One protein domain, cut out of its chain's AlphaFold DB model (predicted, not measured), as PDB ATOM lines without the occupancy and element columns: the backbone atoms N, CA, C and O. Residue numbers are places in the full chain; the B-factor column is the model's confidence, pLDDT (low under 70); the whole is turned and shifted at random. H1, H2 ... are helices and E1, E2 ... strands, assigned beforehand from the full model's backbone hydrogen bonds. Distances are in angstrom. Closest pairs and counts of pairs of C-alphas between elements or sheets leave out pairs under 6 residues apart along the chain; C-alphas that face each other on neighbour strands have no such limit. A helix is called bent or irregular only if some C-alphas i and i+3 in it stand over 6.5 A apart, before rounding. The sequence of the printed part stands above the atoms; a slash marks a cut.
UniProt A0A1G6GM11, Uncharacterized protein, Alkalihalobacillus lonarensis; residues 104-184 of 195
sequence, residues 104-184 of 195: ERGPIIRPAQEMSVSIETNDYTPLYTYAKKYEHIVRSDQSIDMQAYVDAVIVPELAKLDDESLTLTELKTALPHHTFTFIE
ATOM      1  N   GLU A 104       6.178  36.612  40.810       89.06
ATOM      2  CA  GLU A 104       6.543  35.765  39.670       89.06
ATOM      3  C   GLU A 104       7.902  36.129  39.062       89.06
ATOM      4  O   GLU A 104       8.359  35.473  38.131       89.06
ATOM      5  N   ARG A 105       8.561  37.176  39.573       87.69
ATOM      6  CA  ARG A 105       9.907  37.582  39.135       87.69
ATOM      7  C   ARG A 105      11.037  36.837  39.830       87.69
ATOM      8  O   ARG A 105      12.177  36.939  39.386       87.69
ATOM      9  N   GLY A 106      10.741  36.200  40.960       85.50
ATOM     10  CA  GLY A 106      11.737  35.457  41.718       85.50
ATOM     11  C   GLY A 106      12.296  34.276  40.920       85.50
ATOM     12  O   GLY A 106      11.693  33.867  39.924       85.50
ATOM     13  N   PRO A 107      13.435  33.716  41.355       87.69
ATOM     14  CA  PRO A 107      13.950  32.491  40.769       87.69
ATOM     15  C   PRO A 107      12.909  31.373  40.878       87.69
ATOM     16  O   PRO A 107      12.312  31.160  41.936       87.69
ATOM     17  N   ILE A 108      12.689  30.664  39.775       90.06
ATOM     18  CA  ILE A 108      11.759  29.537  39.702       90.06
ATOM     19  C   ILE A 108      12.571  28.255  39.796       90.06
ATOM     20  O   ILE A 108      13.497  28.048  39.018       90.06
ATOM     21  N   ILE A 109      12.216  27.391  40.744       90.19
ATOM     22  CA  ILE A 109      12.895  26.110  40.945       90.19
ATOM     23  C   ILE A 109      12.173  25.028  40.134       90.19
ATOM     24  O   ILE A 109      10.939  24.925  40.172       90.19
ATOM     25  N   ARG A 110      12.942  24.234  39.387       88.62
ATOM     26  CA  ARG A 110      12.475  23.070  38.624       88.62
ATOM     27  C   ARG A 110      13.456  21.905  38.753       88.62
ATOM     28  O   ARG A 110      14.652  22.161  38.825       88.62
ATOM     29  N   PRO A 111      12.984  20.652  38.774       85.62
ATOM     30  CA  PRO A 111      13.876  19.497  38.735       85.62
ATOM     31  C   PRO A 111      14.524  19.354  37.346       85.62
ATOM     32  O   PRO A 111      13.840  19.561  36.343       85.62
ATOM     33  N   ALA A 112      15.816  19.017  37.308       85.19
ATOM     34  CA  ALA A 112      16.543  18.541  36.124       85.19
ATOM     35  C   ALA A 112      17.840  17.825  36.557       85.19
ATOM     36  O   ALA A 112      18.478  18.241  37.525       85.19
ATOM     37  N   GLN A 113      18.247  16.784  35.836       79.56
ATOM     38  CA  GLN A 113      19.457  15.979  36.042       79.56
ATOM     39  C   GLN A 113      19.606  15.490  37.488       79.56
ATOM     40  O   GLN A 113      20.648  15.681  38.111       79.56
ATOM     41  N   GLU A 114      18.528  14.932  38.052       81.00
ATOM     42  CA  GLU A 114      18.445  14.480  39.457       81.00
ATOM     43  C   GLU A 114      18.684  15.590  40.511       81.00
ATOM     44  O   GLU A 114      18.661  15.338  41.715       81.00
ATOM     45  N   MET A 115      18.833  16.844  40.075       85.69
ATOM     46  CA  MET A 115      19.084  18.029  40.890       85.69
ATOM     47  C   MET A 115      17.927  19.030  40.804       85.69
ATOM     48  O   MET A 115      17.008  18.922  39.986       85.69
ATOM     49  N   SER A 116      17.978  20.049  41.662       87.75
ATOM     50  CA  SER A 116      17.084  21.202  41.582       87.75
ATOM     51  C   SER A 116      17.762  22.338  40.818       87.75
ATOM     52  O   SER A 116      18.846  22.786  41.178       87.75
ATOM     53  N   VAL A 117      17.118  22.861  39.779       89.00
ATOM     54  CA  VAL A 117      17.608  23.992  38.984       89.00
ATOM     55  C   VAL A 117      16.838  25.249  39.347       89.00
ATOM     56  O   VAL A 117      15.625  25.333  39.164       89.00
ATOM     57  N   SER A 118      17.561  26.248  39.838       92.38
ATOM     58  CA  SER A 118      17.059  27.606  40.010       92.38
ATOM     59  C   SER A 118      17.199  28.373  38.697       92.38
ATOM     60  O   SER A 118      18.302  28.513  38.159       92.38
ATOM     61  N   ILE A 119      16.068  28.842  38.175       92.06
ATOM     62  CA  ILE A 119      15.951  29.553  36.903       92.06
ATOM     63  C   ILE A 119      15.655  31.020  37.199       92.06
ATOM     64  O   ILE A 119      14.573  31.362  37.681       92.06
ATOM     65  N   GLU A 120      16.589  31.903  36.865       92.12
ATOM     66  CA  GLU A 120      16.409  33.351  36.976       92.12
ATOM     67  C   GLU A 120      16.270  33.975  35.585       92.12
ATOM     68  O   GLU A 120      17.032  33.668  34.671       92.12
ATOM     69  N   THR A 121      15.281  34.853  35.401       92.00
ATOM     70  CA  THR A 121      15.063  35.544  34.120       92.00
ATOM     71  C   THR A 121      15.675  36.936  34.164       92.00
ATOM     72  O   THR A 121      15.200  37.808  34.898       92.00
ATOM     73  N   ASN A 122      16.703  37.150  33.343       89.38
ATOM     74  CA  ASN A 122      17.438  38.414  33.276       89.38
ATOM     75  C   ASN A 122      16.806  39.394  32.281       89.38
ATOM     76  O   ASN A 122      16.820  40.605  32.496       89.38
ATOM     77  N   ASP A 123      16.245  38.865  31.192       89.94
ATOM     78  CA  ASP A 123      15.588  39.639  30.142       89.94
ATOM     79  C   ASP A 123      14.201  39.062  29.842       89.94
ATOM     80  O   ASP A 123      14.032  37.880  29.555       89.94
ATOM     81  N   TYR A 124      13.198  39.933  29.901       91.00
ATOM     82  CA  TYR A 124      11.784  39.595  29.755       91.00
ATOM     83  C   TYR A 124      11.250  39.877  28.339       91.00
ATOM     84  O   TYR A 124      10.055  39.729  28.077       91.00
ATOM     85  N   THR A 125      12.113  40.272  27.400       89.12
ATOM     86  CA  THR A 125      11.753  40.483  25.988       89.12
ATOM     87  C   THR A 125      11.190  39.214  25.320       89.12
ATOM     88  O   THR A 125      10.154  39.308  24.645       89.12
ATOM     89  N   PRO A 126      11.769  38.010  25.530       90.62
ATOM     90  CA  PRO A 126      11.187  36.773  25.007       90.62
ATOM     91  C   PRO A 126       9.809  36.483  25.603       90.62
ATOM     92  O   PRO A 126       8.893  36.114  24.868       90.62
ATOM     93  N   LEU A 127       9.633  36.740  26.905       92.12
ATOM     94  CA  LEU A 127       8.359  36.571  27.603       92.12
ATOM     95  C   LEU A 127       7.261  37.448  26.984       92.12
ATOM     96  O   LEU A 127       6.165  36.961  26.711       92.12
ATOM     97  N   TYR A 128       7.564  38.718  26.688       92.94
ATOM     98  CA  TYR A 128       6.634  39.615  25.991       92.94
ATOM     99  C   TYR A 128       6.224  39.063  24.619       92.94
ATOM    100  O   TYR A 128       5.041  39.039  24.273       92.94
ATOM    101  N   THR A 129       7.205  38.609  23.835       92.56
ATOM    102  CA  THR A 129       6.977  38.089  22.479       92.56
ATOM    103  C   THR A 129       6.127  36.821  22.510       92.56
ATOM    104  O   THR A 129       5.212  36.662  21.699       92.56
ATOM    105  N   TYR A 130       6.394  35.942  23.475       93.44
ATOM    106  CA  TYR A 130       5.651  34.708  23.679       93.44
ATOM    107  C   TYR A 130       4.203  34.995  24.125       93.44
ATOM    108  O   TYR A 130       3.269  34.485  23.508       93.44
ATOM    109  N   ALA A 131       3.992  35.909  25.080       93.44
ATOM    110  CA  ALA A 131       2.658  36.334  25.530       93.44
ATOM    111  C   ALA A 131       1.820  37.010  24.437       93.44
ATOM    112  O   ALA A 131       0.612  36.804  24.361       93.44
ATOM    113  N   LYS A 132       2.453  37.773  23.536       93.12
ATOM    114  CA  LYS A 132       1.777  38.367  22.371       93.12
ATOM    115  C   LYS A 132       1.269  37.304  21.388       93.12
ATOM    116  O   LYS A 132       0.292  37.550  20.688       93.12
ATOM    117  N   LYS A 133       1.950  36.157  21.299       93.56
ATOM    118  CA  LYS A 133       1.612  35.064  20.375       93.56
ATOM    119  C   LYS A 133       0.620  34.067  20.979       93.56
ATOM    120  O   LYS A 133      -0.176  33.493  20.241       93.56
ATOM    121  N   TYR A 134       0.680  33.850  22.290       92.88
ATOM    122  CA  TYR A 134      -0.071  32.804  22.971       92.88
ATOM    123  C   TYR A 134      -0.914  33.378  24.108       92.88
ATOM    124  O   TYR A 134      -0.425  33.606  25.207       92.88
ATOM    125  N   GLU A 135      -2.212  33.550  23.862       87.81
ATOM    126  CA  GLU A 135      -3.129  34.165  24.834       87.81
ATOM    127  C   GLU A 135      -3.331  33.335  26.111       87.81
ATOM    128  O   GLU A 135      -3.671  33.892  27.147       87.81
ATOM    129  N   HIS A 136      -3.094  32.017  26.079       89.38
ATOM    130  CA  HIS A 136      -3.372  31.129  27.216       89.38
ATOM    131  C   HIS A 136      -2.513  31.400  28.460       89.38
ATOM    132  O   HIS A 136      -2.897  30.997  29.554       89.38
ATOM    133  N   ILE A 137      -1.372  32.079  28.313       91.81
ATOM    134  CA  ILE A 137      -0.528  32.483  29.450       91.81
ATOM    135  C   ILE A 137      -0.878  33.881  29.966       91.81
ATOM    136  O   ILE A 137      -0.313  34.331  30.959       91.81
ATOM    137  N   VAL A 138      -1.748  34.613  29.264       94.12
ATOM    138  CA  VAL A 138      -2.147  35.969  29.634       94.12
ATOM    139  C   VAL A 138      -3.446  35.884  30.424       94.12
ATOM    140  O   VAL A 138      -4.486  35.449  29.932       94.12
ATOM    141  N   ARG A 139      -3.392  36.320  31.678       92.75
ATOM    142  CA  ARG A 139      -4.551  36.387  32.568       92.75
ATOM    143  C   ARG A 139      -5.483  37.525  32.151       92.75
ATOM    144  O   ARG A 139      -5.099  38.462  31.449       92.75
ATOM    145  N   SER A 140      -6.722  37.480  32.635       88.75
ATOM    146  CA  SER A 140      -7.770  38.452  32.283       88.75
ATOM    147  C   SER A 140      -7.415  39.908  32.608       88.75
ATOM    148  O   SER A 140      -7.895  40.825  31.945       88.75
ATOM    149  N   ASP A 141      -6.543  40.135  33.590       87.62
ATOM    150  CA  ASP A 141      -6.051  41.451  33.994       87.62
ATOM    151  C   ASP A 141      -4.796  41.907  33.223       87.62
ATOM    152  O   ASP A 141      -4.139  42.867  33.635       87.62
ATOM    153  N   GLN A 142      -4.462  41.224  32.120       89.81
ATOM    154  CA  GLN A 142      -3.263  41.436  31.301       89.81
ATOM    155  C   GLN A 142      -1.948  41.117  32.028       89.81
ATOM    156  O   GLN A 142      -0.880  41.576  31.609       89.81
ATOM    157  N   SER A 143      -1.995  40.339  33.115       93.88
ATOM    158  CA  SER A 143      -0.781  39.783  33.711       93.88
ATOM    159  C   SER A 143      -0.331  38.499  33.010       93.88
ATOM    160  O   SER A 143      -1.161  37.740  32.520       93.88
ATOM    161  N   ILE A 144       0.977  38.257  32.934       95.25
ATOM    162  CA  ILE A 144       1.550  37.036  32.355       95.25
ATOM    163  C   ILE A 144       1.739  36.004  33.457       95.25
ATOM    164  O   ILE A 144       2.282  36.331  34.507       95.25
ATOM    165  N   ASP A 145       1.342  34.765  33.194       94.31
ATOM    166  CA  ASP A 145       1.688  33.613  34.014       94.31
ATOM    167  C   ASP A 145       3.108  33.135  33.698       94.31
ATOM    168  O   ASP A 145       3.377  32.549  32.645       94.31
ATOM    169  N   MET A 146       4.035  33.418  34.615       93.25
ATOM    170  CA  MET A 146       5.435  33.045  34.424       93.25
ATOM    171  C   MET A 146       5.644  31.536  34.531       93.25
ATOM    172  O   MET A 146       6.504  30.996  33.840       93.25
ATOM    173  N   GLN A 147       4.858  30.843  35.357       91.56
ATOM    174  CA  GLN A 147       4.967  29.392  35.501       91.56
ATOM    175  C   GLN A 147       4.567  28.713  34.191       91.56
ATOM    176  O   GLN A 147       5.327  27.900  33.673       91.56
ATOM    177  N   ALA A 148       3.456  29.144  33.586       92.81
ATOM    178  CA  ALA A 148       3.018  28.631  32.288       92.81
ATOM    179  C   ALA A 148       4.053  28.880  31.175       92.81
ATOM    180  O   ALA A 148       4.244  28.034  30.303       92.81
ATOM    181  N   TYR A 149       4.752  30.021  31.204       94.00
ATOM    182  CA  TYR A 149       5.863  30.281  30.285       94.00
ATOM    183  C   TYR A 149       7.044  29.329  30.518       94.00
ATOM    184  O   TYR A 149       7.547  28.738  29.563       94.00
ATOM    185  N   VAL A 150       7.478  29.161  31.772       92.44
ATOM    186  CA  VAL A 150       8.579  28.252  32.130       92.44
ATOM    187  C   VAL A 150       8.256  26.823  31.706       92.44
ATOM    188  O   VAL A 150       9.091  26.172  31.082       92.44
ATOM    189  N   ASP A 151       7.039  26.359  31.967       92.25
ATOM    190  CA  ASP A 151       6.611  24.999  31.639       92.25
ATOM    191  C   ASP A 151       6.515  24.766  30.123       92.25
ATOM    192  O   ASP A 151       6.774  23.663  29.649       92.25
ATOM    193  N   ALA A 152       6.188  25.800  29.344       92.38
ATOM    194  CA  ALA A 152       6.072  25.686  27.894       92.38
ATOM    195  C   ALA A 152       7.399  25.875  27.139       92.38
ATOM    196  O   ALA A 152       7.554  25.336  26.044       92.38
ATOM    197  N   VAL A 153       8.333  26.665  27.680       92.12
ATOM    198  CA  VAL A 153       9.559  27.073  26.972       92.12
ATOM    199  C   VAL A 153      10.819  26.472  27.585       92.12
ATOM    200  O   VAL A 153      11.709  26.060  26.851       92.12
ATOM    201  N   ILE A 154      10.916  26.422  28.913       91.25
ATOM    202  CA  ILE A 154      12.157  26.061  29.611       91.25
ATOM    203  C   ILE A 154      12.166  24.584  30.001       91.25
ATOM    204  O   ILE A 154      13.154  23.900  29.755       91.25
ATOM    205  N   VAL A 155      11.068  24.070  30.564       90.88
ATOM    206  CA  VAL A 155      10.965  22.661  30.990       90.88
ATOM    207  C   VAL A 155      11.250  21.672  29.848       90.88
ATOM    208  O   VAL A 155      11.999  20.728  30.086       90.88
ATOM    209  N   PRO A 156      10.769  21.870  28.603       91.38
ATOM    210  CA  PRO A 156      11.103  20.966  27.503       91.38
ATOM    211  C   PRO A 156      12.595  20.949  27.149       91.38
ATOM    212  O   PRO A 156      13.102  19.925  26.705       91.38
ATOM    213  N   GLU A 157      13.309  22.064  27.332       90.25
ATOM    214  CA  GLU A 157      14.757  22.123  27.095       90.25
ATOM    215  C   GLU A 157      15.551  21.511  28.258       90.25
ATOM    216  O   GLU A 157      16.588  20.894  28.028       90.25
ATOM    217  N   LEU A 158      15.043  21.609  29.493       88.31
ATOM    218  CA  LEU A 158      15.601  20.884  30.639       88.31
ATOM    219  C   LEU A 158      15.419  19.367  30.493       88.31
ATOM    220  O   LEU A 158      16.362  18.627  30.722       88.31
ATOM    221  N   ALA A 159      14.267  18.896  30.009       87.88
ATOM    222  CA  ALA A 159      14.055  17.468  29.756       87.88
ATOM    223  C   ALA A 159      15.048  16.898  28.723       87.88
ATOM    224  O   ALA A 159      15.544  15.788  28.871       87.88
ATOM    225  N   LYS A 160      15.415  17.682  27.700       87.00
ATOM    226  CA  LYS A 160      16.458  17.286  26.737       87.00
ATOM    227  C   LYS A 160      17.844  17.172  27.367       87.00
ATOM    228  O   LYS A 160      18.649  16.370  26.892       87.00
ATOM    229  N   LEU A 161      18.128  18.001  28.369       85.56
ATOM    230  CA  LEU A 161      19.364  17.954  29.145       85.56
ATOM    231  C   LEU A 161      19.406  16.698  30.041       85.56
ATOM    232  O   LEU A 161      20.481  16.128  30.223       85.56
ATOM    233  N   ASP A 162      18.253  16.249  30.543       81.69
ATOM    234  CA  ASP A 162      18.111  15.011  31.328       81.69
ATOM    235  C   ASP A 162      18.303  13.763  30.462       81.69
ATOM    236  O   ASP A 162      18.999  12.833  30.857       81.69
ATOM    237  N   ASP A 163      17.768  13.781  29.242       85.19
ATOM    238  CA  ASP A 163      17.918  12.699  28.262       85.19
ATOM    239  C   ASP A 163      19.300  12.696  27.560       85.19
ATOM    240  O   ASP A 163      19.475  12.038  26.533       85.19
ATOM    241  N   GLU A 164      20.270  13.483  28.053       77.44
ATOM    242  CA  GLU A 164      21.620  13.697  27.488       77.44
ATOM    243  C   GLU A 164      21.645  14.126  26.005       77.44
ATOM    244  O   GLU A 164      22.676  14.095  25.329       77.44
ATOM    245  N   SER A 165      20.506  14.573  25.478       65.81
ATOM    246  CA  SER A 165      20.349  14.976  24.079       65.81
ATOM    247  C   SER A 165      20.848  16.398  23.794       65.81
ATOM    248  O   SER A 165      20.911  16.814  22.636       65.81
ATOM    249  N   LEU A 166      21.187  17.147  24.847       81.19
ATOM    250  CA  LEU A 166      21.622  18.536  24.796       81.19
ATOM    251  C   LEU A 166      22.589  18.828  25.953       81.19
ATOM    252  O   LEU A 166      22.379  18.382  27.075       81.19
ATOM    253  N   THR A 167      23.651  19.591  25.700       83.12
ATOM    254  CA  THR A 167      24.629  19.980  26.730       83.12
ATOM    255  C   THR A 167      24.218  21.258  27.469       83.12
ATOM    256  O   THR A 167      23.518  22.115  26.931       83.12
ATOM    257  N   LEU A 168      24.737  21.477  28.685       81.56
ATOM    258  CA  LEU A 168      24.478  22.712  29.445       81.56
ATOM    259  C   LEU A 168      24.871  23.992  28.673       81.56
ATOM    260  O   LEU A 168      24.240  25.040  28.819       81.56
ATOM    261  N   THR A 169      25.917  23.923  27.848       84.06
ATOM    262  CA  THR A 169      26.357  25.042  27.001       84.06
ATOM    263  C   THR A 169      25.341  25.345  25.902       84.06
ATOM    264  O   THR A 169      25.034  26.511  25.644       84.06
ATOM    265  N   GLU A 170      24.785  24.311  25.276       85.50
ATOM    266  CA  GLU A 170      23.719  24.448  24.282       85.50
ATOM    267  C   GLU A 170      22.428  24.971  24.916       85.50
ATOM    268  O   GLU A 170      21.789  25.836  24.324       85.50
ATOM    269  N   LEU A 171      22.105  24.571  26.153       86.88
ATOM    270  CA  LEU A 171      20.946  25.094  26.889       86.88
ATOM    271  C   LEU A 171      21.071  26.602  27.104       86.88
ATOM    272  O   LEU A 171      20.154  27.364  26.803       86.88
ATOM    273  N   LYS A 172      22.242  27.050  27.568       87.56
ATOM    274  CA  LYS A 172      22.548  28.478  27.743       87.56
ATOM    275  C   LYS A 172      22.538  29.246  26.419       87.56
ATOM    276  O   LYS A 172      22.229  30.433  26.407       87.56
ATOM    277  N   THR A 173      22.859  28.579  25.313       87.19
ATOM    278  CA  THR A 173      22.821  29.175  23.969       87.19
ATOM    279  C   THR A 173      21.388  29.277  23.436       87.19
ATOM    280  O   THR A 173      21.043  30.272  22.805       87.19
ATOM    281  N   ALA A 174      20.544  28.280  23.712       86.00
ATOM    282  CA  ALA A 174      19.136  28.256  23.321       86.00
ATOM    283  C   ALA A 174      18.284  29.226  24.153       86.00
ATOM    284  O   ALA A 174      17.367  29.858  23.629       86.00
ATOM    285  N   LEU A 175      18.613  29.379  25.439       91.12
ATOM    286  CA  LEU A 175      17.890  30.201  26.408       91.12
ATOM    287  C   LEU A 175      18.801  31.281  27.027       91.12
ATOM    288  O   LEU A 175      18.971  31.321  28.247       91.12
ATOM    289  N   PRO A 176      19.357  32.211  26.221       91.44
ATOM    290  CA  PRO A 176      20.374  33.165  26.681       91.44
ATOM    291  C   PRO A 176      19.839  34.225  27.656       91.44
ATOM    292  O   PRO A 176      20.607  34.952  28.281       91.44
ATOM    293  N   HIS A 177      18.517  34.327  27.794       91.56
ATOM    294  CA  HIS A 177      17.845  35.290  28.667       91.56
ATOM    295  C   HIS A 177      17.624  34.755  30.094       91.56
ATOM    296  O   HIS A 177      17.128  35.490  30.955       91.56
ATOM    297  N   HIS A 178      18.010  33.499  30.345       92.31
ATOM    298  CA  HIS A 178      17.843  32.806  31.616       92.31
ATOM    299  C   HIS A 178      19.201  32.401  32.211       92.31
ATOM    300  O   HIS A 178      20.093  31.933  31.505       92.31
ATOM    301  N   THR A 179      19.351  32.565  33.524       91.88
ATOM    302  CA  THR A 179      20.456  31.987  34.296       91.88
ATOM    303  C   THR A 179      19.977  30.693  34.936       91.88
ATOM    304  O   THR A 179      18.929  30.675  35.577       91.88
ATOM    305  N   PHE A 180      20.769  29.630  34.792       90.44
ATOM    306  CA  PHE A 180      20.512  28.323  35.392       90.44
ATOM    307  C   PHE A 180      21.559  28.041  36.467       90.44
ATOM    308  O   PHE A 180      22.755  27.988  36.163       90.44
ATOM    309  N   THR A 181      21.104  27.843  37.703       90.75
ATOM    310  CA  THR A 181      21.945  27.470  38.845       90.75
ATOM    311  C   THR A 181      21.494  26.110  39.361       90.75
ATOM    312  O   THR A 181      20.377  25.982  39.856       90.75
ATOM    313  N   PHE A 182      22.359  25.106  39.236       86.88
ATOM    314  CA  PHE A 182      22.104  23.745  39.705       86.88
ATOM    315  C   PHE A 182      22.438  23.669  41.191       86.88
ATOM    316  O   PHE A 182      23.526  24.059  41.612       86.88
ATOM    317  N   ILE A 183      21.463  23.231  41.973       87.06
ATOM    318  CA  ILE A 183      21.531  23.085  43.417       87.06
ATOM    319  C   ILE A 183      21.498  21.585  43.678       87.06
ATOM    320  O   ILE A 183      20.514  20.911  43.360       87.06
ATOM    321  N   GLU A 184      22.595  21.072  44.226       79.75
ATOM    322  CA  GLU A 184      22.672  19.698  44.701       79.75
ATOM    323  C   GLU A 184      21.602  19.528  45.784       79.75
ATOM    324  O   GLU A 184      21.510  20.347  46.707       79.75
TER     325      GLU A 184
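Overview. This is residues 104 to 184 of the 195 residues of an uncharacterized protein of Alkalihalobacillus lonarensis (UniProt A0A1G6GM11). A strongly twisted three-stranded sheet has the long helix H2 packed slantwise over one face; H1 and loop 134 to 145 lengthen one end. The printed part has 81 residues, with E1 E2 H1 H2 H3 E3 in chain order, class mixed, two layers (H2) on antiparallel sheet E1 E2 E3. It is compact, radius of gyration of the C-alphas 12.9 A, spanning 38 by 21 by 19 A.

Arrangement. E2, residues 115 to 121, is antiparallel to E1, residues 108 to 112, a hairpin with N 110 and O 117 2.9 A apart, and to E3, residues 178 to 183, with N 118 and O 181 2.8 A apart. H2, residues 146 to 162, lies over E1 and E2, height 8.1 A; C-alphas Ala 112 and Leu 158 are closest, 6.0 A. H2 is only just irregular, C-alphas 152 and 155 being 6.53 A apart. Its residues 157 to 161 touch H3, residues 168 to 174, a helical hairpin; C-alphas Glu 157 and Leu 171 are closest, 6.9 A. H3 only grazes the sheet. H1, residues 125 to 133, is close but not clearly touching H2. Every O i to N i+4 pair is within hydrogen-bond range in H1 and H3, 10 of 13 in H2.

Along the chain. E1 begins at C-alpha 108 (11.759, 29.537, 39.702); E3 ends at C-alpha 183 (21.531, 23.085, 43.417). H2 is 22.3 A long, E2 19.2 A.

Size, cuts and confidence. The printed part has no cut; the farthest C-alphas, Asp 141 and Glu 164, are 39.7 A apart. The link H1 to H2 is long, and residue 165 is under pLDDT 70.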